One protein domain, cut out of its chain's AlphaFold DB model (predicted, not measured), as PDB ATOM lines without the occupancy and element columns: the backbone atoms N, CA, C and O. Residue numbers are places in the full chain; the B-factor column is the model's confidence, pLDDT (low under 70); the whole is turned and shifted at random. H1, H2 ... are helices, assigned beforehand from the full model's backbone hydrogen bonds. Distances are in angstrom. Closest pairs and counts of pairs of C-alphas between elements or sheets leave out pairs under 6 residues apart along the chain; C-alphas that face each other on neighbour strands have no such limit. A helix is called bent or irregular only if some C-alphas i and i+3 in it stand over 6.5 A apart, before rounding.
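What this domain is: This is residues 2 to 90 of the 250 residues of the protein "Abi family protein" of Lactobacillus casei (UniProt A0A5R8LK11). Helices gather round the longest one, H2, in the middle: H5 packs near its first end, H3 and H4 pack near its last end, and H1 is beside it. From this group the long link between H1 and H2 reaches out as a loop, and its residues 27 to 33 stick out at one end of the longest axis. The printed part has 89 residues with five named helices, in the order H1, H2, H3, H4, H5, and no named strand; the class is all helix, though under half of the residues, 43 of 89, are in named elements. It is only just loose, close to compact, with a radius of gyration of the C-alphas of 14.9 A, and elongated, with spans of 49 by 28 by 22 A.

Where its parts are: Start at Ser 2 and go on to C-alpha 9 at (118.799, 235.602, 31.743), where H1, residues 9 to 13, begins. Pass the long loop to C-alpha 39 at (127.363, 218.649, 35.910); from there H2, residues 39 to 51, runs 18.4 A. Next come H3, residues 58 to 65, 10.2 A long, and H4, residues 70 to 76, 10.9 A long. H4 is neither bent nor irregular, but only just: C-alphas 73 and 76 are 6.4 A apart. H5, residues 79 to 88, runs 14.3 A to C-alpha 88 at (123.222, 219.559, 29.200).

How they stand to each other: Begin at H2, the hub. With residues 39 to 43 alone it only just touches H5, with 3 pairs of C-alphas within 8 A; the closest C-alphas, of Arg 40 and Leu 88, are 6.7 A apart, at a steep tilt of 52 degrees, opposite ways. With residues 50 to 51 alone it only just touches H3 and H4, with 3 pairs each. For H3 the closest C-alphas are Leu 51 and Tyr 58, 6.4 A apart, at a steep tilt of 69 degrees, only just short of about perpendicular, the same way; for H4 they are Leu 51 and Met 73, 7.7 A apart, about perpendicular at 85 degrees. H1 is close to H2 but not clearly touching, Thr 13 to Leu 44 being the closest C-alphas at 6.4 A. H1 and H5 are apart. In H1, H2, H3 and H5 every O i to N i+4 pair is within hydrogen-bond range; in H4 1 of 3 is, beside 2 of 4 O i to N i+3 pairs.

The domain as a whole: The C-alphas farthest apart, of Ser 2 and Asp 28, are 50.5 A apart. The printed part has no cut. The link from H1 to H2, 25 residues, is long; in it residues 23 to 24 pair antiparallel with residues 37 to 38. Look for pLDDT under 70 at residues 2 to 6 and 27 to 32.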
ATOM      1  N   SER A   2     111.637 249.030  24.729       39.94
ATOM      2  CA  SER A   2     112.861 248.371  24.251       39.94
ATOM      3  C   SER A   2     112.477 247.081  23.518       39.94
ATOM      4  O   SER A   2     111.794 246.235  24.091       39.94
ATOM      5  N   LYS A   3     112.851 246.966  22.237       44.00
ATOM      6  CA  LYS A   3     112.694 245.751  21.420       44.00
ATOM      7  C   LYS A   3     113.322 244.578  22.176       44.00
ATOM      8  O   LYS A   3     114.475 244.701  22.564       44.00
ATOM      9  N   CYS A   4     112.592 243.476  22.379       46.97
ATOM     10  CA  CYS A   4     113.072 242.276  23.076       46.97
ATOM     11  C   CYS A   4     114.456 241.841  22.575       46.97
ATOM     12  O   CYS A   4     114.585 241.184  21.540       46.97
ATOM     13  N   ILE A   5     115.499 242.210  23.317       53.19
ATOM     14  CA  ILE A   5     116.870 241.792  23.057       53.19
ATOM     15  C   ILE A   5     117.001 240.383  23.644       53.19
ATOM     16  O   ILE A   5     117.499 240.231  24.753       53.19
ATOM     17  N   SER A   6     116.576 239.354  22.894       66.88
ATOM     18  CA  SER A   6     116.852 237.935  23.211       66.88
ATOM     19  C   SER A   6     116.176 237.423  24.517       66.88
ATOM     20  O   SER A   6     115.548 238.211  25.220       66.88
ATOM     21  N   PRO A   7     116.226 236.110  24.852       76.50
ATOM     22  CA  PRO A   7     115.642 235.603  26.095       76.50
ATOM     23  C   PRO A   7     116.250 236.256  27.340       76.50
ATOM     24  O   PRO A   7     117.447 236.554  27.367       76.50
ATOM     25  N   ASP A   8     115.415 236.430  28.362       85.75
ATOM     26  CA  ASP A   8     115.821 236.882  29.693       85.75
ATOM     27  C   ASP A   8     116.803 235.891  30.338       85.75
ATOM     28  O   ASP A   8     116.671 234.670  30.186       85.75
ATOM     29  N   GLN A   9     117.792 236.410  31.068       88.44
ATOM     30  CA  GLN A   9     118.799 235.602  31.743       88.44
ATOM     31  C   GLN A   9     118.236 234.596  32.737       88.44
ATOM     32  O   GLN A   9     118.805 233.515  32.893       88.44
ATOM     33  N   GLN A  10     117.100 234.888  33.365       89.44
ATOM     34  CA  GLN A  10     116.421 233.969  34.269       89.44
ATOM     35  C   GLN A  10     115.988 232.692  33.541       89.44
ATOM     36  O   GLN A  10     116.057 231.616  34.119       89.44
ATOM     37  N   ILE A  11     115.644 232.774  32.250       88.94
ATOM     38  CA  ILE A  11     115.215 231.613  31.458       88.94
ATOM     39  C   ILE A  11     116.386 230.655  31.234       88.94
ATOM     40  O   ILE A  11     116.294 229.469  31.538       88.94
ATOM     41  N   TYR A  12     117.512 231.146  30.709       89.25
ATOM     42  CA  TYR A  12     118.633 230.261  30.386       89.25
ATOM     43  C   TYR A  12     119.500 229.921  31.609       89.25
ATOM     44  O   TYR A  12     120.367 229.057  31.517       89.25
ATOM     45  N   THR A  13     119.296 230.555  32.761       92.31
ATOM     46  CA  THR A  13     119.936 230.145  34.025       92.31
ATOM     47  C   THR A  13     119.050 229.231  34.875       92.31
ATOM     48  O   THR A  13     119.515 228.696  35.883       92.31
ATOM     49  N   ASP A  14     117.807 228.979  34.455       92.50
ATOM     50  CA  ASP A  14     116.896 228.092  35.169       92.50
ATOM     51  C   ASP A  14     117.282 226.613  34.976       92.50
ATOM     52  O   ASP A  14     117.422 226.083  33.868       92.50
ATOM     53  N   ARG A  15     117.418 225.915  36.109       93.25
ATOM     54  CA  ARG A  15     117.717 224.480  36.199       93.25
ATOM     55  C   ARG A  15     116.725 223.604  35.441       93.25
ATOM     56  O   ARG A  15     117.120 222.504  35.042       93.25
ATOM     57  N   ALA A  16     115.475 224.033  35.271       92.19
ATOM     58  CA  ALA A  16     114.432 223.276  34.584       92.19
ATOM     59  C   ALA A  16     114.779 222.993  33.110       92.19
ATOM     60  O   ALA A  16     114.423 221.937  32.577       92.19
ATOM     61  N   TYR A  17     115.562 223.873  32.476       91.25
ATOM     62  CA  TYR A  17     115.975 223.753  31.075       91.25
ATOM     63  C   TYR A  17     117.208 222.869  30.852       91.25
ATOM     64  O   TYR A  17     117.658 222.714  29.712       91.25
ATOM     65  N   TYR A  18     117.709 222.212  31.907       95.31
ATOM     66  CA  TYR A  18     118.915 221.389  31.842       95.31
ATOM     67  C   TYR A  18     118.734 219.996  32.454       95.31
ATOM     68  O   TYR A  18     117.997 219.765  33.417       95.31
ATOM     69  N   ASN A  19     119.421 219.024  31.868       94.94
ATOM     70  CA  ASN A  19     119.591 217.688  32.419       94.94
ATOM     71  C   ASN A  19     120.626 217.720  33.543       94.94
ATOM     72  O   ASN A  19     121.531 218.540  33.515       94.94
ATOM     73  N   ARG A  20     120.500 216.824  34.530       91.31
ATOM     74  CA  ARG A  20     121.412 216.784  35.688       91.31
ATOM     75  C   ARG A  20     122.862 216.488  35.281       91.31
ATOM     76  O   ARG A  20     123.773 217.089  35.839       91.31
ATOM     77  N   GLY A  21     123.049 215.604  34.301       91.25
ATOM     78  CA  GLY A  21     124.363 215.089  33.916       91.25
ATOM     79  C   GLY A  21     124.997 214.231  35.017       91.25
ATOM     80  O   GLY A  21     124.299 213.754  35.920       91.25
ATOM     81  N   LYS A  22     126.309 214.008  34.927       88.75
ATOM     82  CA  LYS A  22     127.082 213.198  35.880       88.75
ATOM     83  C   LYS A  22     127.066 213.815  37.283       88.75
ATOM     84  O   LYS A  22     127.106 215.034  37.450       88.75
ATOM     85  N   ILE A  23     127.014 212.958  38.300       89.12
ATOM     86  CA  ILE A  23     127.150 213.347  39.707       89.12
ATOM     87  C   ILE A  23     128.618 213.204  40.100       89.12
ATOM     88  O   ILE A  23     129.238 212.172  39.836       89.12
ATOM     89  N   TYR A  24     129.160 214.239  40.731       83.00
ATOM     90  CA  TYR A  24     130.496 214.238  41.302       83.00
ATOM     91  C   TYR A  24     130.400 214.177  42.817       83.00
ATOM     92  O   TYR A  24     129.725 214.986  43.462       83.00
ATOM     93  N   TYR A  25     131.124 213.217  43.370       80.88
ATOM     94  CA  TYR A  25     131.420 213.137  44.787       80.88
ATOM     95  C   TYR A  25     132.771 213.813  44.990       80.88
ATOM     96  O   TYR A  25     133.693 213.614  44.197       80.88
ATOM     97  N   GLN A  26     132.873 214.670  45.999       70.19
ATOM     98  CA  GLN A  26     134.150 215.294  46.315       70.19
ATOM     99  C   GLN A  26     135.127 214.205  46.779       70.19
ATOM    100  O   GLN A  26     134.789 213.400  47.645       70.19
ATOM    101  N   HIS A  27     136.314 214.164  46.175       62.69
ATOM    102  CA  HIS A  27     137.413 213.292  46.585       62.69
ATOM    103  C   HIS A  27     138.511 214.128  47.252       62.69
ATOM    104  O   HIS A  27     138.782 215.229  46.787       62.69
ATOM    105  N   ASP A  28     139.088 213.550  48.313       51.62
ATOM    106  CA  ASP A  28     140.239 213.976  49.132       51.62
ATOM    107  C   ASP A  28     140.240 215.441  49.637       51.62
ATOM    108  O   ASP A  28     140.301 216.403  48.879       51.62
ATOM    109  N   GLY A  29     140.171 215.609  50.963       64.56
ATOM    110  CA  GLY A  29     140.334 216.897  51.656       64.56
ATOM    111  C   GLY A  29     139.054 217.699  51.919       64.56
ATOM    112  O   GLY A  29     139.076 218.653  52.694       64.56
ATOM    113  N   SER A  30     137.917 217.312  51.336       64.81
ATOM    114  CA  SER A  30     136.634 217.988  51.583       64.81
ATOM    115  C   SER A  30     135.896 217.397  52.798       64.81
ATOM    116  O   SER A  30     135.943 216.177  52.992       64.81
ATOM    117  N   PRO A  31     135.177 218.197  53.615       66.50
ATOM    118  CA  PRO A  31     134.393 217.673  54.732       66.50
ATOM    119  C   PRO A  31     133.405 216.600  54.263       66.50
ATOM    120  O   PRO A  31     132.699 216.806  53.273       66.50
ATOM    121  N   ARG A  32     133.290 215.492  55.013       61.81
ATOM    122  CA  ARG A  32     132.343 214.385  54.735       61.81
ATOM    123  C   ARG A  32     130.872 214.825  54.640       61.81
ATOM    124  O   ARG A  32     130.043 214.058  54.167       61.81
ATOM    125  N   THR A  33     130.544 216.033  55.096       70.75
ATOM    126  CA  THR A  33     129.205 216.638  55.067       70.75
ATOM    127  C   THR A  33     128.900 217.407  53.783       70.75
ATOM    128  O   THR A  33     127.774 217.872  53.611       70.75
ATOM    129  N   THR A  34     129.872 217.573  52.883       70.94
ATOM    130  CA  THR A  34     129.664 218.380  51.680       70.94
ATOM    131  C   THR A  34     128.802 217.611  50.675       70.94
ATOM    132  O   THR A  34     129.169 216.501  50.281       70.94
ATOM    133  N   PRO A  35     127.649 218.159  50.253       76.12
ATOM    134  CA  PRO A  35     126.742 217.446  49.370       76.12
ATOM    135  C   PRO A  35     127.368 217.243  47.980       76.12
ATOM    136  O   PRO A  35     128.099 218.115  47.496       76.12
ATOM    137  N   PRO A  36     127.072 216.117  47.304       82.00
ATOM    138  CA  PRO A  36     127.501 215.913  45.929       82.00
ATOM    139  C   PRO A  36     126.882 216.980  45.022       82.00
ATOM    140  O   PRO A  36     125.754 217.427  45.239       82.00
ATOM    141  N   PHE A  37     127.602 217.356  43.969       85.62
ATOM    142  CA  PHE A  37     127.098 218.274  42.948       85.62
ATOM    143  C   PHE A  37     127.090 217.582  41.591       85.62
ATOM    144  O   PHE A  37     127.851 216.647  41.345       85.62
ATOM    145  N   ASN A  38     126.216 218.026  40.694       91.56
ATOM    146  CA  ASN A  38     126.160 217.485  39.339       91.56
ATOM    147  C   ASN A  38     126.707 218.469  38.300       91.56
ATOM    148  O   ASN A  38     126.952 219.649  38.564       91.56
ATOM    149  N   GLU A  39     126.905 217.943  37.100       91.81
ATOM    150  CA  GLU A  39     127.363 218.649  35.910       91.81
ATOM    151  C   GLU A  39     126.603 219.950  35.618       91.81
ATOM    152  O   GLU A  39     127.230 220.976  35.327       91.81
ATOM    153  N   ARG A  40     125.271 219.930  35.747       94.38
ATOM    154  CA  ARG A  40     124.423 221.122  35.598       94.38
ATOM    155  C   ARG A  40     124.683 222.147  36.682       94.38
ATOM    156  O   ARG A  40     124.806 223.328  36.371       94.38
ATOM    157  N   ASP A  41     124.761 221.724  37.935       92.50
ATOM    158  CA  ASP A  41     124.973 222.649  39.046       92.50
ATOM    159  C   ASP A  41     126.345 223.339  38.910       92.50
ATOM    160  O   ASP A  41     126.441 224.553  39.093       92.50
ATOM    161  N   LYS A  42     127.381 222.613  38.457       92.00
ATOM    162  CA  LYS A  42     128.692 223.193  38.110       92.00
ATOM    163  C   LYS A  42     128.596 224.216  36.972       92.00
ATOM    164  O   LYS A  42     129.194 225.287  37.059       92.00
ATOM    165  N   MET A  43     127.853 223.903  35.907       94.31
ATOM    166  CA  MET A  43     127.640 224.821  34.781       94.31
ATOM    167  C   MET A  43     126.951 226.114  35.235       94.31
ATOM    168  O   MET A  43     127.446 227.202  34.957       94.31
ATOM    169  N   LEU A  44     125.849 225.998  35.979       94.50
ATOM    170  CA  LEU A  44     125.072 227.145  36.455       94.50
ATOM    171  C   LEU A  44     125.832 227.982  37.486       94.50
ATOM    172  O   LEU A  44     125.708 229.203  37.506       94.50
ATOM    173  N   TYR A  45     126.672 227.351  38.305       92.69
ATOM    174  CA  TYR A  45     127.590 228.070  39.183       92.69
ATOM    175  C   TYR A  45     128.586 228.928  38.387       92.69
ATOM    176  O   TYR A  45     128.770 230.109  38.688       92.69
ATOM    177  N   ASN A  46     129.183 228.374  37.326       92.12
ATOM    178  CA  ASN A  46     130.070 229.133  36.440       92.12
ATOM    179  C   ASN A  46     129.324 230.258  35.710       92.12
ATOM    180  O   ASN A  46     129.869 231.345  35.537       92.12
ATOM    181  N   PHE A  47     128.068 230.022  35.331       94.00
ATOM    182  CA  PHE A  47     127.200 231.051  34.764       94.00
ATOM    183  C   PHE A  47     126.999 232.201  35.743       94.00
ATOM    184  O   PHE A  47     127.239 233.345  35.376       94.00
ATOM    185  N   GLY A  48     126.657 231.909  37.001       93.12
ATOM    186  CA  GLY A  48     126.525 232.923  38.047       93.12
ATOM    187  C   GLY A  48     127.794 233.763  38.225       93.12
ATOM    188  O   GLY A  48     127.706 234.986  38.308       93.12
ATOM    189  N   LYS A  49     128.979 233.134  38.194       92.50
ATOM    190  CA  LYS A  49     130.265 233.855  38.249       92.50
ATOM    191  C   LYS A  49     130.445 234.836  37.095       92.50
ATOM    192  O   LYS A  49     130.831 235.975  37.328       92.50
ATOM    193  N   LEU A  50     130.164 234.402  35.868       91.06
ATOM    194  CA  LEU A  50     130.297 235.247  34.676       91.06
ATOM    195  C   LEU A  50     129.268 236.380  34.676       91.06
ATOM    196  O   LEU A  50     129.608 237.528  34.414       91.06
ATOM    197  N   LEU A  51     128.016 236.080  35.024       91.50
ATOM    198  CA  LEU A  51     126.938 237.071  35.065       91.50
ATOM    199  C   LEU A  51     127.117 238.097  36.184       91.50
ATOM    200  O   LEU A  51     126.611 239.210  36.061       91.50
ATOM    201  N   GLY A  52     127.836 237.742  37.248       91.69
ATOM    202  CA  GLY A  52     128.241 238.651  38.316       91.69
ATOM    203  C   GLY A  52     129.569 239.371  38.065       91.69
ATOM    204  O   GLY A  52     129.933 240.229  38.866       91.69
ATOM    205  N   SER A  53     130.303 239.053  36.991       92.00
ATOM    206  CA  SER A  53     131.628 239.636  36.767       92.00
ATOM    207  C   SER A  53     131.545 241.119  36.385       92.00
ATOM    208  O   SER A  53     130.528 241.609  35.875       92.00
ATOM    209  N   ASN A  54     132.617 241.861  36.663       93.69
ATOM    210  CA  ASN A  54     132.755 243.268  36.271       93.69
ATOM    211  C   ASN A  54     133.393 243.437  34.887       93.69
ATOM    212  O   ASN A  54     133.665 244.564  34.472       93.69
ATOM    213  N   ASP A  55     133.598 242.333  34.168       91.00
ATOM    214  CA  ASP A  55     134.193 242.351  32.842       91.00
ATOM    215  C   ASP A  55     133.196 242.902  31.823       91.00
ATOM    216  O   ASP A  55     131.983 242.669  31.888       91.00
ATOM    217  N   GLN A  56     133.713 243.624  30.835       90.00
ATOM    218  CA  GLN A  56     132.909 244.021  29.689       90.00
ATOM    219  C   GLN A  56     132.765 242.842  28.715       90.00
ATOM    220  O   GLN A  56     133.699 242.055  28.566       90.00
ATOM    221  N   PRO A  57     131.613 242.692  28.035       91.00
ATOM    222  CA  PRO A  57     130.435 243.572  28.058       91.00
ATOM    223  C   PRO A  57     129.392 243.242  29.155       91.00
ATOM    224  O   PRO A  57     128.316 243.832  29.164       91.00
ATOM    225  N   TYR A  58     129.660 242.304  30.067       91.88
ATOM    226  CA  TYR A  58     128.684 241.790  31.045       91.88
ATOM    227  C   TYR A  58     128.219 242.881  32.005       91.88
ATOM    228  O   TYR A  58     127.015 243.053  32.202       91.88
ATOM    229  N   LYS A  59     129.166 243.663  32.539       93.50
ATOM    230  CA  LYS A  59     128.865 244.807  33.405       93.50
ATOM    231  C   LYS A  59     127.937 245.809  32.715       93.50
ATOM    232  O   LYS A  59     126.889 246.135  33.265       93.50
ATOM    233  N   TYR A  60     128.278 246.234  31.494       93.00
ATOM    234  CA  TYR A  60     127.461 247.178  30.730       93.00
ATOM    235  C   TYR A  60     126.033 246.662  30.511       93.00
ATOM    236  O   TYR A  60     125.080 247.392  30.771       93.00
ATOM    237  N   TYR A  61     125.871 245.404  30.085       93.19
ATOM    238  CA  TYR A  61     124.546 244.824  29.841       93.19
ATOM    239  C   TYR A  61     123.717 244.692  31.122       93.19
ATOM    240  O   TYR A  61     122.532 245.023  31.129       93.19
ATOM    241  N   ARG A  62     124.341 244.285  32.229       92.19
ATOM    242  CA  ARG A  62     123.675 244.193  33.532       92.19
ATOM    243  C   ARG A  62     123.187 245.556  34.026       92.19
ATOM    244  O   ARG A  62     122.046 245.658  34.456       92.19
ATOM    245  N   GLU A  63     124.023 246.588  33.938       94.06
ATOM    246  CA  GLU A  63     123.719 247.926  34.469       94.06
ATOM    247  C   GLU A  63     122.768 248.730  33.566       94.06
ATOM    248  O   GLU A  63     121.905 249.439  34.075       94.06
ATOM    249  N   ASN A  64     122.881 248.604  32.238       93.56
ATOM    250  CA  ASN A  64     122.121 249.428  31.284       93.56
ATOM    251  C   ASN A  64     120.885 248.726  30.706       93.56
ATOM    252  O   ASN A  64     119.965 249.390  30.229       93.56
ATOM    253  N   HIS A  65     120.858 247.391  30.710       90.44
ATOM    254  CA  HIS A  65     119.757 246.609  30.140       90.44
ATOM    255  C   HIS A  65     119.068 245.693  31.157       90.44
ATOM    256  O   HIS A  65     118.045 245.103  30.817       90.44
ATOM    257  N   GLY A  66     119.606 245.547  32.375       90.62
ATOM    258  CA  GLY A  66     119.057 244.649  33.401       90.62
ATOM    259  C   GLY A  66     119.085 243.165  33.016       90.62
ATOM    260  O   GLY A  66     118.532 242.335  33.730       90.62
ATOM    261  N   ASN A  67     119.713 242.828  31.888       92.38
ATOM    262  CA  ASN A  67     119.733 241.496  31.304       92.38
ATOM    263  C   ASN A  67     121.050 241.293  30.557       92.38
ATOM    264  O   ASN A  67     121.477 242.162  29.793       92.38
ATOM    265  N   ILE A  68     121.657 240.122  30.721       92.81
ATOM    266  CA  ILE A  68     122.771 239.665  29.894       92.81
ATOM    267  C   ILE A  68     122.231 238.566  28.970       92.81
ATOM    268  O   ILE A  68     122.003 237.451  29.417       92.81
ATOM    269  N   PRO A  69     122.013 238.830  27.673       91.44
ATOM    270  CA  PRO A  69     121.544 237.810  26.742       91.44
ATOM    271  C   PRO A  69     122.502 236.612  26.578       91.44
ATOM    272  O   PRO A  69     123.720 236.795  26.652       91.44
ATOM    273  N   PRO A  70     122.009 235.416  26.188       90.25
ATOM    274  CA  PRO A  70     122.861 234.255  25.897       90.25
ATOM    275  C   PRO A  70     123.993 234.532  24.893       90.25
ATOM    276  O   PRO A  70     125.115 234.070  25.071       90.25
ATOM    277  N   TRP A  71     123.725 235.315  23.842       90.19
ATOM    278  CA  TRP A  71     124.715 235.644  22.807       90.19
ATOM    279  C   TRP A  71     125.799 236.619  23.294       90.19
ATOM    280  O   TRP A  71     126.880 236.680  22.710       90.19
ATOM    281  N   ILE A  72     125.533 237.364  24.372       92.19
ATOM    282  CA  ILE A  72     126.573 238.082  25.112       92.19
ATOM    283  C   ILE A  72     127.336 237.100  25.990       92.19
ATOM    284  O   ILE A  72     128.564 237.097  25.969       92.19
ATOM    285  N   MET A  73     126.623 236.225  26.701       90.62
ATOM    286  CA  MET A  73     127.223 235.262  27.616       90.62
ATOM    287  C   MET A  73     128.231 234.325  26.950       90.62
ATOM    288  O   MET A  73     129.260 234.023  27.550       90.62
ATOM    289  N   ILE A  74     127.963 233.886  25.722       90.50
ATOM    290  CA  ILE A  74     128.849 232.985  24.976       90.50
ATOM    291  C   ILE A  74     130.238 233.598  24.731       90.50
ATOM    292  O   ILE A  74     131.198 232.849  24.589       90.50
ATOM    293  N   LYS A  75     130.389 234.930  24.744       86.94
ATOM    294  CA  LYS A  75     131.655 235.601  24.395       86.94
ATOM    295  C   LYS A  75     132.815 235.297  25.350       86.94
ATOM    296  O   LYS A  75     133.939 235.192  24.879       86.94
ATOM    297  N   ASN A  76     132.553 235.114  26.647       87.50
ATOM    298  CA  ASN A  76     133.573 234.707  27.630       87.50
ATOM    299  C   ASN A  76     133.533 233.207  27.959       87.50
ATOM    300  O   ASN A  76     134.176 232.770  28.914       87.50
ATOM    301  N   LEU A  77     132.782 232.405  27.200       91.44
ATOM    302  CA  LEU A  77     132.816 230.954  27.337       91.44
ATOM    303  C   LEU A  77     133.850 230.362  26.379       91.44
ATOM    304  O   LEU A  77     133.875 230.655  25.186       91.44
ATOM    305  N   MET A  78     134.670 229.450  26.892       93.31
ATOM    306  CA  MET A  78     135.492 228.585  26.053       93.31
ATOM    307  C   MET A  78     134.592 227.661  25.227       93.31
ATOM    308  O   MET A  78     133.548 227.216  25.705       93.31
ATOM    309  N   LEU A  79     135.041 227.261  24.032       94.44
ATOM    310  CA  LEU A  79     134.281 226.361  23.152       94.44
ATOM    311  C   LEU A  79     133.789 225.091  23.869       94.44
ATOM    312  O   LEU A  79     132.642 224.689  23.702       94.44
ATOM    313  N   GLY A  80     134.627 224.497  24.726       95.06
ATOM    314  CA  GLY A  80     134.242 223.320  25.509       95.06
ATOM    315  C   GLY A  80     133.082 223.591  26.473       95.06
ATOM    316  O   GLY A  80     132.202 222.751  26.622       95.06
ATOM    317  N   GLN A  81     133.024 224.784  27.073       94.88
ATOM    318  CA  GLN A  81     131.914 225.190  27.942       94.88
ATOM    319  C   GLN A  81     130.623 225.398  27.141       94.88
ATOM    320  O   GLN A  81     129.554 225.028  27.619       94.88
ATOM    321  N   VAL A  82     130.713 225.926  25.916       95.81
ATOM    322  CA  VAL A  82     129.557 226.093  25.015       95.81
ATOM    323  C   VAL A  82     129.016 224.736  24.552       95.81
ATOM    324  O   VAL A  82     127.813 224.490  24.638       95.81
ATOM    325  N   ILE A  83     129.888 223.819  24.122       96.19
ATOM    326  CA  ILE A  83     129.495 222.449  23.740       96.19
ATOM    327  C   ILE A  83     128.851 221.733  24.924       96.19
ATOM    328  O   ILE A  83     127.828 221.063  24.784       96.19
ATOM    329  N   TYR A  84     129.422 221.899  26.111       95.25
ATOM    330  CA  TYR A  84     128.894 221.306  27.327       95.25
ATOM    331  C   TYR A  84     127.529 221.887  27.727       95.25
ATOM    332  O   TYR A  84     126.625 221.138  28.098       95.25
ATOM    333  N   TRP A  85     127.332 223.197  27.555       95.69
ATOM    334  CA  TRP A  85     126.027 223.838  27.714       95.69
ATOM    335  C   TRP A  85     124.980 223.241  26.765       95.69
ATOM    336  O   TRP A  85     123.883 222.865  27.193       95.69
ATOM    337  N   TYR A  86     125.337 223.040  25.495       95.81
ATOM    338  CA  TYR A  86     124.495 222.312  24.546       95.81
ATOM    339  C   TYR A  86     124.189 220.879  25.028       95.81
ATOM    340  O   TYR A  86     123.020 220.487  25.065       95.81
ATOM    341  N   LYS A  87     125.196 220.107  25.458       95.44
ATOM    342  CA  LYS A  87     125.024 218.712  25.914       95.44
ATOM    343  C   LYS A  87     124.047 218.594  27.088       95.44
ATOM    344  O   LYS A  87     123.221 217.678  27.107       95.44
ATOM    345  N   LEU A  88     124.105 219.532  28.034       96.44
ATOM    346  CA  LEU A  88     123.222 219.559  29.200       96.44
ATOM    347  C   LEU A  88     121.829 220.121  28.910       96.44
ATOM    348  O   LEU A  88     120.916 219.887  29.701       96.44
ATOM    349  N   SER A  89     121.628 220.822  27.798       95.69
ATOM    350  CA  SER A  89     120.321 221.371  27.428       95.69
ATOM    351  C   SER A  89     119.268 220.272  27.225       95.69
ATOM    352  O   SER A  89     119.571 219.137  26.839       95.69
ATOM    353  N   LYS A  90     117.997 220.596  27.492       95.00
ATOM    354  CA  LYS A  90     116.875 219.668  27.266       95.00
ATOM    355  C   LYS A  90     116.744 219.267  25.787       95.00
ATOM    356  O   LYS A  90     117.151 220.031  24.909       95.00
TER     357      LYS A  90